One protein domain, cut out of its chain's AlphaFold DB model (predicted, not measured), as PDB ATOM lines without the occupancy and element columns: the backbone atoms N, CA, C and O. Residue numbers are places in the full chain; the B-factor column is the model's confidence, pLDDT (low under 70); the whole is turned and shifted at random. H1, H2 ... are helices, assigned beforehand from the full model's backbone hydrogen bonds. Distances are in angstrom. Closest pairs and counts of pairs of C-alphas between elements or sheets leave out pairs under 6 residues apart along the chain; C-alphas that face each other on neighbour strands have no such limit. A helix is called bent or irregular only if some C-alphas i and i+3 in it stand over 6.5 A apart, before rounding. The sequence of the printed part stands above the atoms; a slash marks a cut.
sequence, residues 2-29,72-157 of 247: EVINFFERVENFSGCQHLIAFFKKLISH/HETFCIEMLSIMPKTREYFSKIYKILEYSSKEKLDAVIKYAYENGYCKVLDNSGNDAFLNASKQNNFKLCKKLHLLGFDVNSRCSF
ATOM      1  N   GLU A   2     -35.949 -27.280 -20.577       31.53
ATOM      2  CA  GLU A   2     -36.101 -27.589 -19.137       31.53
ATOM      3  C   GLU A   2     -35.963 -26.375 -18.205       31.53
ATOM      4  O   GLU A   2     -36.606 -26.308 -17.164       31.53
ATOM      5  N   VAL A   3     -35.221 -25.354 -18.635       29.31
ATOM      6  CA  VAL A   3     -35.031 -24.087 -17.909       29.31
ATOM      7  C   VAL A   3     -36.329 -23.269 -17.836       29.31
ATOM      8  O   VAL A   3     -36.387 -22.293 -17.114       29.31
ATOM      9  N   ILE A   4     -37.401 -23.653 -18.545       29.33
ATOM     10  CA  ILE A   4     -38.535 -22.750 -18.796       29.33
ATOM     11  C   ILE A   4     -39.686 -22.918 -17.813       29.33
ATOM     12  O   ILE A   4     -40.239 -21.943 -17.313       29.33
ATOM     13  N   ASN A   5     -39.928 -24.157 -17.405       32.69
ATOM     14  CA  ASN A   5     -40.942 -24.498 -16.409       32.69
ATOM     15  C   ASN A   5     -40.467 -24.284 -14.958       32.69
ATOM     16  O   ASN A   5     -41.267 -24.345 -14.027       32.69
ATOM     17  N   PHE A   6     -39.173 -24.012 -14.754       35.38
ATOM     18  CA  PHE A   6     -38.605 -23.611 -13.461       35.38
ATOM     19  C   PHE A   6     -39.046 -22.183 -13.058       35.38
ATOM     20  O   PHE A   6     -39.009 -21.829 -11.885       35.38
ATOM     21  N   PHE A   7     -39.528 -21.372 -14.008       33.59
ATOM     22  CA  PHE A   7     -39.666 -19.922 -13.850       33.59
ATOM     23  C   PHE A   7     -41.066 -19.445 -13.509       33.59
ATOM     24  O   PHE A   7     -41.198 -18.479 -12.767       33.59
ATOM     25  N   GLU A   8     -42.095 -20.149 -13.967       32.66
ATOM     26  CA  GLU A   8     -43.488 -19.868 -13.595       32.66
ATOM     27  C   GLU A   8     -43.754 -20.187 -12.106       32.66
ATOM     28  O   GLU A   8     -44.711 -19.716 -11.503       32.66
ATOM     29  N   ARG A   9     -42.867 -20.958 -11.452       33.69
ATOM     30  CA  ARG A   9     -42.977 -21.307 -10.020       33.69
ATOM     31  C   ARG A   9     -42.301 -20.316  -9.070       33.69
ATOM     32  O   ARG A   9     -42.620 -20.313  -7.884       33.69
ATOM     33  N   VAL A  10     -41.400 -19.474  -9.575       34.22
ATOM     34  CA  VAL A  10     -40.728 -18.395  -8.822       34.22
ATOM     35  C   VAL A  10     -41.590 -17.118  -8.812       34.22
ATOM     36  O   VAL A  10     -41.400 -16.252  -7.961       34.22
ATOM     37  N   GLU A  11     -42.597 -17.032  -9.690       32.88
ATOM     38  CA  GLU A  11     -43.477 -15.868  -9.880       32.88
ATOM     39  C   GLU A  11     -44.348 -15.482  -8.672       32.88
ATOM     40  O   GLU A  11     -44.725 -14.320  -8.553       32.88
ATOM     41  N   ASN A  12     -44.598 -16.399  -7.727       36.62
ATOM     42  CA  ASN A  12     -45.524 -16.174  -6.604       36.62
ATOM     43  C   ASN A  12     -44.858 -15.861  -5.251       36.62
ATOM     44  O   ASN A  12     -45.544 -15.688  -4.245       36.62
ATOM     45  N   PHE A  13     -43.527 -15.747  -5.195       34.69
ATOM     46  CA  PHE A  13     -42.848 -15.194  -4.021       34.69
ATOM     47  C   PHE A  13     -42.813 -13.666  -4.144       34.69
ATOM     48  O   PHE A  13     -41.928 -13.101  -4.788       34.69
ATOM     49  N   SER A  14     -43.768 -12.991  -3.499       39.38
ATOM     50  CA  SER A  14     -43.981 -11.531  -3.541       39.38
ATOM     51  C   SER A  14     -42.771 -10.666  -3.136       39.38
ATOM     52  O   SER A  14     -42.792  -9.455  -3.337       39.38
ATOM     53  N   GLY A  15     -41.692 -11.269  -2.622       36.78
ATOM     54  CA  GLY A  15     -40.425 -10.606  -2.288       36.78
ATOM     55  C   GLY A  15     -39.257 -10.853  -3.255       36.78
ATOM     56  O   GLY A  15     -38.156 -10.383  -2.984       36.78
ATOM     57  N   CYS A  16     -39.440 -11.588  -4.360       38.06
ATOM     58  CA  CYS A  16     -38.335 -12.052  -5.217       38.06
ATOM     59  C   CYS A  16     -38.465 -11.647  -6.697       38.06
ATOM     60  O   CYS A  16     -37.974 -12.349  -7.582       38.06
ATOM     61  N   GLN A  17     -39.056 -10.479  -6.988       43.66
ATOM     62  CA  GLN A  17     -39.180  -9.948  -8.360       43.66
ATOM     63  C   GLN A  17     -37.844  -9.863  -9.125       43.66
ATOM     64  O   GLN A  17     -37.819  -9.984 -10.348       43.66
ATOM     65  N   HIS A  18     -36.715  -9.713  -8.425       43.44
ATOM     66  CA  HIS A  18     -35.388  -9.627  -9.047       43.44
ATOM     67  C   HIS A  18     -34.839 -10.993  -9.503       43.44
ATOM     68  O   HIS A  18     -34.100 -11.053 -10.486       43.44
ATOM     69  N   LEU A  19     -35.255 -12.098  -8.872       36.97
ATOM     70  CA  LEU A  19     -34.879 -13.447  -9.309       36.97
ATOM     71  C   LEU A  19     -35.666 -13.909 -10.526       36.97
ATOM     72  O   LEU A  19     -35.118 -14.580 -11.391       36.97
ATOM     73  N   ILE A  20     -36.924 -13.487 -10.622       42.03
ATOM     74  CA  ILE A  20     -37.778 -13.722 -11.787       42.03
ATOM     75  C   ILE A  20     -37.156 -13.084 -13.037       42.03
ATOM     76  O   ILE A  20     -37.147 -13.699 -14.100       42.03
ATOM     77  N   ALA A  21     -36.579 -11.882 -12.920       46.03
ATOM     78  CA  ALA A  21     -35.881 -11.217 -14.023       46.03
ATOM     79  C   ALA A  21     -34.557 -11.911 -14.405       46.03
ATOM     80  O   ALA A  21     -34.272 -12.074 -15.594       46.03
ATOM     81  N   PHE A  22     -33.768 -12.342 -13.408       41.75
ATOM     82  CA  PHE A  22     -32.515 -13.085 -13.606       41.75
ATOM     83  C   PHE A  22     -32.754 -14.401 -14.336       41.75
ATOM     84  O   PHE A  22     -32.127 -14.672 -15.361       41.75
ATOM     85  N   PHE A  23     -33.727 -15.162 -13.841       42.38
ATOM     86  CA  PHE A  23     -34.165 -16.366 -14.486       42.38
ATOM     87  C   PHE A  23     -34.671 -15.985 -15.881       42.38
ATOM     88  O   PHE A  23     -34.031 -16.430 -16.829       42.38
ATOM     89  N   LYS A  24     -35.734 -15.179 -16.097       44.16
ATOM     90  CA  LYS A  24     -36.354 -14.944 -17.440       44.16
ATOM     91  C   LYS A  24     -35.341 -14.646 -18.568       44.16
ATOM     92  O   LYS A  24     -35.541 -15.092 -19.698       44.16
ATOM     93  N   LYS A  25     -34.219 -13.988 -18.249       45.72
ATOM     94  CA  LYS A  25     -33.073 -13.724 -19.143       45.72
ATOM     95  C   LYS A  25     -32.259 -14.977 -19.534       45.72
ATOM     96  O   LYS A  25     -31.779 -15.070 -20.659       45.72
ATOM     97  N   LEU A  26     -32.137 -15.950 -18.635       38.75
ATOM     98  CA  LEU A  26     -31.527 -17.270 -18.841       38.75
ATOM     99  C   LEU A  26     -32.397 -18.173 -19.742       38.75
ATOM    100  O   LEU A  26     -31.864 -18.909 -20.563       38.75
ATOM    101  N   ILE A  27     -33.732 -18.073 -19.670       37.22
ATOM    102  CA  ILE A  27     -34.658 -18.751 -20.606       37.22
ATOM    103  C   ILE A  27     -34.588 -18.195 -22.015       37.22
ATOM    104  O   ILE A  27     -34.617 -18.970 -22.970       37.22
ATOM    105  N   SER A  28     -34.599 -16.866 -22.161       42.62
ATOM    106  CA  SER A  28     -34.693 -16.237 -23.482       42.62
ATOM    107  C   SER A  28     -33.441 -16.494 -24.318       42.62
ATOM    108  O   SER A  28     -33.529 -16.603 -25.534       42.62
ATOM    109  N   HIS A  29     -32.296 -16.704 -23.663       37.94
ATOM    110  CA  HIS A  29     -31.074 -17.206 -24.291       37.94
ATOM    111  C   HIS A  29     -31.179 -18.668 -24.782       37.94
ATOM    112  O   HIS A  29     -30.387 -19.080 -25.622       37.94
ATOM    113  N   HIS A  72     -28.985 -29.650  -7.050       61.84
ATOM    114  CA  HIS A  72     -29.550 -29.488  -5.699       61.84
ATOM    115  C   HIS A  72     -28.754 -28.485  -4.863       61.84
ATOM    116  O   HIS A  72     -29.349 -27.661  -4.170       61.84
ATOM    117  N   GLU A  73     -27.419 -28.532  -4.940       74.56
ATOM    118  CA  GLU A  73     -26.569 -27.565  -4.243       74.56
ATOM    119  C   GLU A  73     -26.788 -26.154  -4.790       74.56
ATOM    120  O   GLU A  73     -27.011 -25.231  -4.008       74.56
ATOM    121  N   THR A  74     -26.817 -26.008  -6.118       74.88
ATOM    122  CA  THR A  74     -27.074 -24.725  -6.789       74.88
ATOM    123  C   THR A  74     -28.431 -24.158  -6.382       74.88
ATOM    124  O   THR A  74     -28.489 -23.036  -5.890       74.88
ATOM    125  N   PHE A  75     -29.503 -24.955  -6.459       73.31
ATOM    126  CA  PHE A  75     -30.840 -24.513  -6.058       73.31
ATOM    127  C   PHE A  75     -30.900 -24.076  -4.587       73.31
ATOM    128  O   PHE A  75     -31.444 -23.020  -4.269       73.31
ATOM    129  N   CYS A  76     -30.331 -24.855  -3.661       77.44
ATOM    130  CA  CYS A  76     -30.329 -24.478  -2.247       77.44
ATOM    131  C   CYS A  76     -29.505 -23.209  -1.978       77.44
ATOM    132  O   CYS A  76     -29.904 -22.397  -1.143       77.44
ATOM    133  N   ILE A  77     -28.381 -23.023  -2.676       83.38
ATOM    134  CA  ILE A  77     -27.552 -21.813  -2.580       83.38
ATOM    135  C   ILE A  77     -28.306 -20.596  -3.121       83.38
ATOM    136  O   ILE A  77     -28.307 -19.555  -2.466       83.38
ATOM    137  N   GLU A  78     -28.989 -20.721  -4.258       76.69
ATOM    138  CA  GLU A  78     -29.833 -19.662  -4.825       76.69
ATOM    139  C   GLU A  78     -30.995 -19.307  -3.895       76.69
ATOM    140  O   GLU A  78     -31.247 -18.137  -3.627       76.69
ATOM    141  N   MET A  79     -31.667 -20.305  -3.318       77.06
ATOM    142  CA  MET A  79     -32.720 -20.062  -2.332       77.06
ATOM    143  C   MET A  79     -32.185 -19.358  -1.083       77.06
ATOM    144  O   MET A  79     -32.866 -18.497  -0.535       77.06
ATOM    145  N   LEU A  80     -30.980 -19.690  -0.616       79.12
ATOM    146  CA  LEU A  80     -30.361 -18.964   0.491       79.12
ATOM    147  C   LEU A  80     -30.010 -17.532   0.082       79.12
ATOM    148  O   LEU A  80     -30.358 -16.613   0.819       79.12
ATOM    149  N   SER A  81     -29.371 -17.324  -1.076       82.56
ATOM    150  CA  SER A  81     -28.830 -16.023  -1.510       82.56
ATOM    151  C   SER A  81     -29.877 -14.906  -1.576       82.56
ATOM    152  O   SER A  81     -29.537 -13.738  -1.405       82.56
ATOM    153  N   ILE A  82     -31.150 -15.270  -1.737       79.50
ATOM    154  CA  ILE A  82     -32.287 -14.344  -1.826       79.50
ATOM    155  C   ILE A  82     -33.041 -14.170  -0.512       79.50
ATOM    156  O   ILE A  82     -33.853 -13.256  -0.388       79.50
ATOM    157  N   MET A  83     -32.826 -15.061   0.460       79.00
ATOM    158  CA  MET A  83     -33.517 -14.998   1.743       79.00
ATOM    159  C   MET A  83     -32.897 -13.919   2.638       79.00
ATOM    160  O   MET A  83     -31.681 -13.929   2.869       79.00
ATOM    161  N   PRO A  84     -33.718 -13.029   3.224       85.38
ATOM    162  CA  PRO A  84     -33.265 -12.140   4.280       85.38
ATOM    163  C   PRO A  84     -32.705 -12.931   5.466       85.38
ATOM    164  O   PRO A  84     -33.282 -13.927   5.901       85.38
ATOM    165  N   LYS A  85     -31.595 -12.459   6.039       92.94
ATOM    166  CA  LYS A  85     -30.966 -13.047   7.236       92.94
ATOM    167  C   LYS A  85     -31.642 -12.533   8.509       92.94
ATOM    168  O   LYS A  85     -30.986 -12.008   9.404       92.94
ATOM    169  N   THR A  86     -32.964 -12.631   8.555       88.44
ATOM    170  CA  THR A  86     -33.790 -12.137   9.660       88.44
ATOM    171  C   THR A  86     -34.482 -13.286  10.377       88.44
ATOM    172  O   THR A  86     -34.601 -14.401   9.860       88.44
ATOM    173  N   ARG A  87     -34.953 -13.015  11.595       89.88
ATOM    174  CA  ARG A  87     -35.617 -14.005  12.450       89.88
ATOM    175  C   ARG A  87     -36.846 -14.624  11.783       89.88
ATOM    176  O   ARG A  87     -37.068 -15.823  11.917       89.88
ATOM    177  N   GLU A  88     -37.610 -13.839  11.026       85.94
ATOM    178  CA  GLU A  88     -38.816 -14.286  10.317       85.94
ATOM    179  C   GLU A  88     -38.500 -15.386   9.289       85.94
ATOM    180  O   GLU A  88     -39.309 -16.285   9.055       85.94
ATOM    181  N   TYR A  89     -37.297 -15.357   8.710       85.00
ATOM    182  CA  TYR A  89     -36.838 -16.327   7.716       85.00
ATOM    183  C   TYR A  89     -36.060 -17.498   8.317       85.00
ATOM    184  O   TYR A  89     -35.771 -18.454   7.593       85.00
ATOM    185  N   PHE A  90     -35.787 -17.492   9.628       89.94
ATOM    186  CA  PHE A  90     -35.023 -18.544  10.300       89.94
ATOM    187  C   PHE A  90     -35.538 -19.946   9.958       89.94
ATOM    188  O   PHE A  90     -34.760 -20.816   9.584       89.94
ATOM    189  N   SER A  91     -36.855 -20.168  10.033       82.38
ATOM    190  CA  SER A  91     -37.452 -21.487   9.771       82.38
ATOM    191  C   SER A  91     -37.180 -21.978   8.342       82.38
ATOM    192  O   SER A  91     -36.887 -23.154   8.134       82.38
ATOM    193  N   LYS A  92     -37.214 -21.075   7.353       82.44
ATOM    194  CA  LYS A  92     -36.925 -21.395   5.946       82.44
ATOM    195  C   LYS A  92     -35.434 -21.684   5.746       82.44
ATOM    196  O   LYS A  92     -35.091 -22.709   5.164       82.44
ATOM    197  N   ILE A  93     -34.566 -20.838   6.305       86.62
ATOM    198  CA  ILE A  93     -33.105 -21.012   6.283       86.62
ATOM    199  C   ILE A  93     -32.715 -22.350   6.920       86.62
ATOM    200  O   ILE A  93     -31.970 -23.138   6.339       86.62
ATOM    201  N   TYR A  94     -33.251 -22.637   8.104       90.94
ATOM    202  CA  TYR A  94     -32.924 -23.843   8.846       90.94
ATOM    203  C   TYR A  94     -33.399 -25.111   8.125       90.94
ATOM    204  O   TYR A  94     -32.655 -26.085   8.082       90.94
ATOM    205  N   LYS A  95     -34.579 -25.104   7.489       84.62
ATOM    206  CA  LYS A  95     -35.039 -26.238   6.666       84.62
ATOM    207  C   LYS A  95     -34.064 -26.566   5.533       84.62
ATOM    208  O   LYS A  95     -33.812 -27.743   5.282       84.62
ATOM    209  N   ILE A  96     -33.476 -25.553   4.887       85.75
ATOM    210  CA  ILE A  96     -32.439 -25.768   3.865       85.75
ATOM    211  C   ILE A  96     -31.200 -26.419   4.490       85.75
ATOM    212  O   ILE A  96     -30.673 -27.380   3.933       85.75
ATOM    213  N   LEU A  97     -30.747 -25.948   5.655       93.62
ATOM    214  CA  LEU A  97     -29.593 -26.521   6.362       93.62
ATOM    215  C   LEU A  97     -29.835 -27.962   6.830       93.62
ATOM    216  O   LEU A  97     -28.958 -28.817   6.705       93.62
ATOM    217  N   GLU A  98     -31.023 -28.243   7.358       87.19
ATOM    218  CA  GLU A  98     -31.436 -29.573   7.789       87.19
ATOM    219  C   GLU A  98     -31.448 -30.553   6.614       87.19
ATOM    220  O   GLU A  98     -30.824 -31.616   6.690       87.19
ATOM    221  N   TYR A  99     -32.096 -30.163   5.516       83.25
ATOM    222  CA  TYR A  99     -32.111 -30.919   4.270       83.25
ATOM    223  C   TYR A  99     -30.689 -31.148   3.739       83.25
ATOM    224  O   TYR A  99     -30.302 -32.283   3.466       83.25
ATOM    225  N   SER A 100     -29.865 -30.098   3.709       87.44
ATOM    226  CA  SER A 100     -28.470 -30.176   3.260       87.44
ATOM    227  C   SER A 100     -27.641 -31.145   4.105       87.44
ATOM    228  O   SER A 100     -26.834 -31.902   3.573       87.44
ATOM    229  N   SER A 101     -27.866 -31.190   5.421       88.94
ATOM    230  CA  SER A 101     -27.218 -32.157   6.317       88.94
ATOM    231  C   SER A 101     -27.651 -33.598   6.031       88.94
ATOM    232  O   SER A 101     -26.822 -34.515   6.028       88.94
ATOM    233  N   LYS A 102     -28.947 -33.816   5.775       82.81
ATOM    234  CA  LYS A 102     -29.505 -35.140   5.475       82.81
ATOM    235  C   LYS A 102     -28.954 -35.693   4.159       82.81
ATOM    236  O   LYS A 102     -28.474 -36.828   4.142       82.81
ATOM    237  N   GLU A 103     -28.953 -34.865   3.119       81.81
ATOM    238  CA  GLU A 103     -28.542 -35.220   1.756       81.81
ATOM    239  C   GLU A 103     -27.032 -35.046   1.502       81.81
ATOM    240  O   GLU A 103     -26.539 -35.326   0.410       81.81
ATOM    241  N   LYS A 104     -26.261 -34.646   2.526       87.75
ATOM    242  CA  LYS A 104     -24.799 -34.449   2.458       87.75
ATOM    243  C   LYS A 104     -24.393 -33.410   1.396       87.75
ATOM    244  O   LYS A 104     -23.451 -33.633   0.630       87.75
ATOM    245  N   LEU A 105     -25.122 -32.296   1.356       85.69
ATOM    246  CA  LEU A 105     -24.878 -31.130   0.502       85.69
ATOM    247  C   LEU A 105     -23.930 -30.161   1.214       85.69
ATOM    248  O   LEU A 105     -24.313 -29.106   1.728       85.69
ATOM    249  N   ASP A 106     -22.672 -30.575   1.313       93.38
ATOM    250  CA  ASP A 106     -21.659 -29.882   2.102       93.38
ATOM    251  C   ASP A 106     -21.353 -28.473   1.576       93.38
ATOM    252  O   ASP A 106     -21.054 -27.584   2.380       93.38
ATOM    253  N   ALA A 107     -21.463 -28.250   0.260       92.81
ATOM    254  CA  ALA A 107     -21.252 -26.935  -0.339       92.81
ATOM    255  C   ALA A 107     -22.317 -25.926   0.114       92.81
ATOM    256  O   ALA A 107     -21.987 -24.776   0.391       92.81
ATOM    257  N   VAL A 108     -23.569 -26.364   0.282       92.25
ATOM    258  CA  VAL A 108     -24.670 -25.511   0.762       92.25
ATOM    259  C   VAL A 108     -24.442 -25.099   2.212       92.25
ATOM    260  O   VAL A 108     -24.579 -23.925   2.550       92.25
ATOM    261  N   ILE A 109     -24.054 -26.043   3.078       97.94
ATOM    262  CA  ILE A 109     -23.769 -25.750   4.492       97.94
ATOM    263  C   ILE A 109     -22.580 -24.791   4.599       97.94
ATOM    264  O   ILE A 109     -22.627 -23.842   5.382       97.94
ATOM    265  N   LYS A 110     -21.535 -25.009   3.791       98.12
ATOM    266  CA  LYS A 110     -20.373 -24.119   3.725       98.12
ATOM    267  C   LYS A 110     -20.774 -22.714   3.269       98.12
ATOM    268  O   LYS A 110     -20.467 -21.754   3.968       98.12
ATOM    269  N   TYR A 111     -21.531 -22.600   2.180       97.25
ATOM    270  CA  TYR A 111     -22.048 -21.320   1.694       97.25
ATOM    271  C   TYR A 111     -22.879 -20.600   2.765       97.25
ATOM    272  O   TYR A 111     -22.685 -19.410   3.018       97.25
ATOM    273  N   ALA A 112     -23.783 -21.319   3.434       98.19
ATOM    274  CA  ALA A 112     -24.622 -20.769   4.489       98.19
ATOM    275  C   ALA A 112     -23.797 -20.242   5.678       98.19
ATOM    276  O   ALA A 112     -24.105 -19.176   6.219       98.19
ATOM    277  N   TYR A 113     -22.744 -20.968   6.066       98.38
ATOM    278  CA  TYR A 113     -21.801 -20.559   7.106       98.38
ATOM    279  C   TYR A 113     -21.040 -19.288   6.709       98.38
ATOM    280  O   TYR A 113     -21.099 -18.294   7.434       98.38
ATOM    281  N   GLU A 114     -20.389 -19.296   5.541       98.12
ATOM    282  CA  GLU A 114     -19.564 -18.186   5.039       98.12
ATOM    283  C   GLU A 114     -20.377 -16.899   4.863       98.12
ATOM    284  O   GLU A 114     -19.881 -15.801   5.104       98.12
ATOM    285  N   ASN A 115     -21.660 -17.033   4.526       97.38
ATOM    286  CA  ASN A 115     -22.565 -15.905   4.339       97.38
ATOM    287  C   ASN A 115     -23.382 -15.555   5.595       97.38
ATOM    288  O   ASN A 115     -24.270 -14.704   5.528       97.38
ATOM    289  N   GLY A 116     -23.108 -16.169   6.749       97.56
ATOM    290  CA  GLY A 116     -23.720 -15.803   8.029       97.56
ATOM    291  C   GLY A 116     -25.173 -16.252   8.230       97.56
ATOM    292  O   GLY A 116     -25.785 -15.865   9.222       97.56
ATOM    293  N   TYR A 117     -25.730 -17.097   7.356       97.12
ATOM    294  CA  TYR A 117     -27.080 -17.657   7.528       97.12
ATOM    295  C   TYR A 117     -27.188 -18.512   8.790       97.12
ATOM    296  O   TYR A 117     -28.215 -18.505   9.464       97.12
ATOM    297  N   CYS A 118     -26.109 -19.208   9.155       97.38
ATOM    298  CA  CYS A 118     -26.087 -20.047  10.350       97.38
ATOM    299  C   CYS A 118     -26.186 -19.252  11.662       97.38
ATOM    300  O   CYS A 118     -26.489 -19.865  12.680       97.38
ATOM    301  N   LYS A 119     -25.943 -17.930  11.647       96.88
ATOM    302  CA  LYS A 119     -26.002 -17.039  12.824       96.88
ATOM    303  C   LYS A 119     -27.365 -16.367  13.017       96.88
ATOM    304  O   LYS A 119     -27.560 -15.662  14.003       96.88
ATOM    305  N   VAL A 120     -28.298 -16.548  12.081       95.56
ATOM    306  CA  VAL A 120     -29.667 -16.045  12.236       95.56
ATOM    307  C   VAL A 120     -30.302 -16.746  13.432       95.56
ATOM    308  O   VAL A 120     -30.226 -17.968  13.534       95.56
ATOM    309  N   LEU A 121     -30.915 -15.973  14.328       95.00
ATOM    310  CA  LEU A 121     -31.521 -16.488  15.553       95.00
ATOM    311  C   LEU A 121     -33.027 -16.699  15.382       95.00
ATOM    312  O   LEU A 121     -33.706 -15.856  14.794       95.00
ATOM    313  N   ASP A 122     -33.551 -17.783  15.951       91.56
ATOM    314  CA  ASP A 122     -34.988 -18.029  16.085       91.56
ATOM    315  C   ASP A 122     -35.627 -17.220  17.235       91.56
ATOM    316  O   ASP A 122     -34.970 -16.459  17.950       91.56
ATOM    317  N   ASN A 123     -36.939 -17.392  17.446       88.94
ATOM    318  CA  ASN A 123     -37.681 -16.732  18.533       88.94
ATOM    319  C   ASN A 123     -37.207 -17.124  19.947       88.94
ATOM    320  O   ASN A 123     -37.508 -16.429  20.911       88.94
ATOM    321  N   SER A 124     -36.497 -18.241  20.087       86.81
ATOM    322  CA  SER A 124     -35.903 -18.723  21.336       86.81
ATOM    323  C   SER A 124     -34.404 -18.393  21.432       86.81
ATOM    324  O   SER A 124     -33.710 -18.930  22.297       86.81
ATOM    325  N   GLY A 125     -33.882 -17.542  20.543       88.50
ATOM    326  CA  GLY A 125     -32.469 -17.176  20.512       88.50
ATOM    327  C   GLY A 125     -31.537 -18.318  20.100       88.50
ATOM    328  O   GLY A 125     -30.358 -18.266  20.433       88.50
ATOM    329  N   ASN A 126     -32.031 -19.364  19.430       92.69
ATOM    330  CA  ASN A 126     -31.168 -20.401  18.863       92.69
ATOM    331  C   ASN A 126     -30.685 -19.972  17.482       92.69
ATOM    332  O   ASN A 126     -31.497 -19.639  16.621       92.69
ATOM    333  N   ASP A 127     -29.385 -20.080  17.250       95.81
ATOM    334  CA  ASP A 127     -28.819 -20.115  15.908       95.81
ATOM    335  C   ASP A 127     -29.027 -21.497  15.249       95.81
ATOM    336  O   ASP A 127     -29.655 -22.404  15.813       95.81
ATOM    337  N   ALA A 128     -28.493 -21.688  14.040       96.81
ATOM    338  CA  ALA A 128     -28.609 -22.968  13.344       96.81
ATOM    339  C   ALA A 128     -27.921 -24.124  14.091       96.81
ATOM    340  O   ALA A 128     -28.399 -25.258  14.027       96.81
ATOM    341  N   PHE A 129     -26.827 -23.863  14.808       97.75
ATOM    342  CA  PHE A 129     -26.067 -24.882  15.531       97.75
ATOM    343  C   PHE A 129     -26.833 -25.394  16.757       97.75
ATOM    344  O   PHE A 129     -26.966 -26.607  16.964       97.75
ATOM    345  N   LEU A 130     -27.412 -24.490  17.543       96.69
ATOM    346  CA  LEU A 130     -28.239 -24.822  18.700       96.69
ATOM    347  C   LEU A 130     -29.566 -25.450  18.294       96.69
ATOM    348  O   LEU A 130     -30.011 -26.406  18.933       96.69
ATOM    349  N   ASN A 131     -30.182 -24.975  17.210       96.56
ATOM    350  CA  ASN A 131     -31.410 -25.575  16.706       96.56
ATOM    351  C   ASN A 131     -31.152 -26.997  16.162       96.56
ATOM    352  O   ASN A 131     -31.889 -27.920  16.503       96.56
ATOM    353  N   ALA A 132     -30.028 -27.219  15.470       97.69
ATOM    354  CA  ALA A 132     -29.568 -28.554  15.077       97.69
ATOM    355  C   ALA A 132     -29.353 -29.480  16.276       97.69
ATOM    356  O   ALA A 132     -29.805 -30.625  16.258       97.69
ATOM    357  N   SER A 133     -28.755 -28.972  17.352       97.44
ATOM    358  CA  SER A 133     -28.561 -29.726  18.595       97.44
ATOM    359  C   SER A 133     -29.905 -30.112  19.221       97.44
ATOM    360  O   SER A 133     -30.155 -31.280  19.525       97.44
ATOM    361  N   LYS A 134     -30.827 -29.146  19.326       96.12
ATOM    362  CA  LYS A 134     -32.198 -29.343  19.821       96.12
ATOM    363  C   LYS A 134     -32.982 -30.357  18.985       96.12
ATOM    364  O   LYS A 134     -33.815 -31.071  19.546       96.12
ATOM    365  N   GLN A 135     -32.732 -30.441  17.681       95.56
ATOM    366  CA  GLN A 135     -33.352 -31.408  16.765       95.56
ATOM    367  C   GLN A 135     -32.556 -32.714  16.615       95.56
ATOM    368  O   GLN A 135     -32.888 -33.552  15.783       95.56
ATOM    369  N   ASN A 136     -31.522 -32.920  17.435       97.44
ATOM    370  CA  ASN A 136     -30.659 -34.099  17.407       97.44
ATOM    371  C   ASN A 136     -29.881 -34.305  16.084       97.44
ATOM    372  O   ASN A 136     -29.423 -35.408  15.773       97.44
ATOM    373  N   ASN A 137     -29.687 -33.246  15.297       97.38
ATOM    374  CA  ASN A 137     -28.971 -33.278  14.023       97.38
ATOM    375  C   ASN A 137     -27.451 -33.184  14.241       97.38
ATOM    376  O   ASN A 137     -26.796 -32.201  13.891       97.38
ATOM    377  N   PHE A 138     -26.872 -34.248  14.806       98.19
ATOM    378  CA  PHE A 138     -25.433 -34.336  15.075       98.19
ATOM    379  C   PHE A 138     -24.568 -34.094  13.830       98.19
ATOM    380  O   PHE A 138     -23.499 -33.497  13.932       98.19
ATOM    381  N   LYS A 139     -25.028 -34.524  12.649       97.94
ATOM    382  CA  LYS A 139     -24.302 -34.326  11.386       97.94
ATOM    383  C   LYS A 139     -24.121 -32.840  11.074       97.94
ATOM    384  O   LYS A 139     -22.999 -32.426  10.792       97.94
ATOM    385  N   LEU A 140     -25.190 -32.048  11.193       98.31
ATOM    386  CA  LEU A 140     -25.141 -30.608  10.946       98.31
ATOM    387  C   LEU A 140     -24.274 -29.904  11.992       98.31
ATOM    388  O   LEU A 140     -23.387 -29.141  11.619       98.31
ATOM    389  N   CYS A 141     -24.452 -30.217  13.280       98.38
ATOM    390  CA  CYS A 141     -23.611 -29.656  14.341       98.38
ATOM    391  C   CYS A 141     -22.129 -29.963  14.096       98.38
ATOM    392  O   CYS A 141     -21.297 -29.062  14.133       98.38
ATOM    393  N   LYS A 142     -21.786 -31.223  13.795       98.31
ATOM    394  CA  LYS A 142     -20.403 -31.618  13.509       98.31
ATOM    395  C   LYS A 142     -19.852 -30.869  12.296       98.31
ATOM    396  O   LYS A 142     -18.719 -30.405  12.349       98.31
ATOM    397  N   LYS A 143     -20.638 -30.722  11.226       98.31
ATOM    398  CA  LYS A 143     -20.216 -29.990  10.025       98.31
ATOM    399  C   LYS A 143     -19.954 -28.513  10.321       98.31
ATOM    400  O   LYS A 143     -18.904 -28.013   9.941       98.31
ATOM    401  N   LEU A 144     -20.862 -27.844  11.029       98.25
ATOM    402  CA  LEU A 144     -20.709 -26.440  11.420       98.25
ATOM    403  C   LEU A 144     -19.502 -26.233  12.340       98.25
ATOM    404  O   LEU A 144     -18.720 -25.316  12.119       98.25
ATOM    405  N   HIS A 145     -19.289 -27.116  13.315       98.31
ATOM    406  CA  HIS A 145     -18.095 -27.069  14.157       98.31
ATOM    407  C   HIS A 145     -16.801 -27.227  13.339       98.31
ATOM    408  O   HIS A 145     -15.869 -26.454  13.533       98.31
ATOM    409  N   LEU A 146     -16.752 -28.162  12.381       97.88
ATOM    410  CA  LEU A 146     -15.595 -28.325  11.485       97.88
ATOM    411  C   LEU A 146     -15.365 -27.118  10.560       97.88
ATOM    412  O   LEU A 146     -14.256 -26.939  10.068       97.88
ATOM    413  N   LEU A 147     -16.393 -26.301  10.322       98.12
ATOM    414  CA  LEU A 147     -16.278 -25.020   9.620       98.12
ATOM    415  C   LEU A 147     -15.831 -23.873  10.544       98.12
ATOM    416  O   LEU A 147     -15.613 -22.773  10.056       98.12
ATOM    417  N   GLY A 148     -15.680 -24.105  11.852       96.75
ATOM    418  CA  GLY A 148     -15.279 -23.088  12.827       96.75
ATOM    419  C   GLY A 148     -16.448 -22.353  13.486       96.75
ATOM    420  O   GLY A 148     -16.279 -21.231  13.960       96.75
ATOM    421  N   PHE A 149     -17.654 -22.929  13.492       95.81
ATOM    422  CA  PHE A 149     -18.764 -22.390  14.279       95.81
ATOM    423  C   PHE A 149     -18.476 -22.533  15.781       95.81
ATOM    424  O   PHE A 149     -17.976 -23.572  16.221       95.81
ATOM    425  N   ASP A 150     -18.804 -21.505  16.565       93.25
ATOM    426  CA  ASP A 150     -18.591 -21.527  18.012       93.25
ATOM    427  C   ASP A 150     -19.520 -22.543  18.687       93.25
ATOM    428  O   ASP A 150     -20.743 -22.417  18.682       93.25
ATOM    429  N   VAL A 151     -18.918 -23.562  19.296       95.00
ATOM    430  CA  VAL A 151     -19.635 -24.640  19.983       95.00
ATOM    431  C   VAL A 151     -20.055 -24.275  21.411       95.00
ATOM    432  O   VAL A 151     -20.835 -25.014  22.014       95.00
ATOM    433  N   ASN A 152     -19.574 -23.147  21.949       94.00
ATOM    434  CA  ASN A 152     -19.903 -22.661  23.294       94.00
ATOM    435  C   ASN A 152     -21.166 -21.795  23.335       94.00
ATOM    436  O   ASN A 152     -21.615 -21.416  24.420       94.00
ATOM    437  N   SER A 153     -21.756 -21.508  22.173       90.56
ATOM    438  CA  SER A 153     -23.010 -20.773  22.053       90.56
ATOM    439  C   SER A 153     -24.123 -21.404  22.903       90.56
ATOM    440  O   SER A 153     -24.180 -22.623  23.105       90.56
ATOM    441  N   ARG A 154     -25.015 -20.559  23.434       92.25
ATOM    442  CA  ARG A 154     -26.128 -20.959  24.312       92.25
ATOM    443  C   ARG A 154     -27.414 -20.266  23.890       92.25
ATOM    444  O   ARG A 154     -27.381 -19.116  23.462       92.25
ATOM    445  N   CYS A 155     -28.546 -20.951  24.035       91.31
ATOM    446  CA  CYS A 155     -29.849 -20.346  23.744       91.31
ATOM    447  C   CYS A 155     -30.326 -19.432  24.884       91.31
ATOM    448  O   CYS A 155     -29.666 -19.333  25.919       91.31
ATOM    449  N   SER A 156     -31.511 -18.822  24.750       91.75
ATOM    450  CA  SER A 156     -32.085 -17.949  25.790       91.75
ATOM    451  C   SER A 156     -32.318 -18.643  27.141       91.75
ATOM    452  O   SER A 156     -32.269 -18.000  28.185       91.75
ATOM    453  N   PHE A 157     -32.520 -19.964  27.143       92.25
ATOM    454  CA  PHE A 157     -32.620 -20.778  28.363       92.25
ATOM    455  C   PHE A 157     -31.256 -21.210  28.913       92.25
ATOM    456  O   PHE A 157     -31.184 -21.979  29.871       92.25
TER     457      PHE A 157
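AT A GLANCE: This is residues 2 to 29 and 72 to 157 of the 247 residues of the protein "Ankyrin_rpt-contain_dom domain-containing protein" of Trichomonas vaginalis (UniProt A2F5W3). H2, H3 and H4 stand side by side as a small up-and-down bundle, their centres making a triangle, and the short hairpin of H5 and H6 crosses H3 on the side away from H2. At the other end of the elongated model, beyond H2, lies a loosely joined piece of low confidence: H1, with the unnamed residues 2 to 16 folded back along it. The printed part has 114 residues with six named helices, H1 to H6 in that order, and no named strand; the class is all helix. The whole is only just compact, close to loose, with a radius of gyration of the C-alphas of 15.5 A and spans of 50 by 26 by 20 A.

HOW THE PARTS SIT: The hub is H3, residues 87 to 103, which touches four other helices. H4, residues 106 to 114, forms a helical hairpin with it at a shallow tilt of 30 degrees, opposite ways; H3 touches H4 with residues 97 to 101 alone, and the closest C-alphas, those of Leu 97 and Ile 109, are 6.2 A apart. H2, residues 72 to 82, touches H4 and runs the same way at a shallow tilt of 19 degrees, with the C-alphas of Glu 73 and Val 108 closest at 5.7 A. H2 and H3, also a helical hairpin, only just touch, with 3 pairs of C-alphas within 8 A, the closest being Cys 76 and Ile 96 at 6.6 A. H6, residues 138 to 146, is about perpendicular to H3 at 80 degrees and touches it, closest at the C-alphas of Ser 101 and Leu 140, 5.3 A apart. H5, residues 128 to 134, forms a helical hairpin with H6, their closest C-alphas being those of Phe 129 and Cys 141 at 5.5 A. H1, residues 17 to 28, touches no helix; it is close to H2 but not clearly touching, with the C-alphas of Leu 19 and Ile 82 8.0 A apart. Every O i to N i+4 pair is within hydrogen-bond range in H2, H4, H5 and H6, against 7 of 8 in H1 and 11 of 13 in H3.

IN THESE COORDINATES: H3 is 24.8 A long, from C-alpha 87 at (-35.617, -14.005, 12.450) to C-alpha 103 at (-28.542, -35.220, 1.756). It is irregular: C-alphas 88 and 91 are 7.3 A apart. H2 measures 15.9 A, H4 12.2 A, H5 9.8 A and H6 12.1 A, the last ending at C-alpha 146, (-15.595, -28.325, 11.485). H1 is 17.0 A long.

THE WHOLE: The C-alphas of His 29 and Phe 157, the two farthest apart, are 52.8 A from each other. Residues 30 to 71 are not printed, and C-alphas 29 and 72 are 22.3 A apart across this cut. H4 and H5 are joined by a long link of 13 residues. The mean pLDDT of the printed part is 77.7; residues 2 to 29 and residue 72 are under 70.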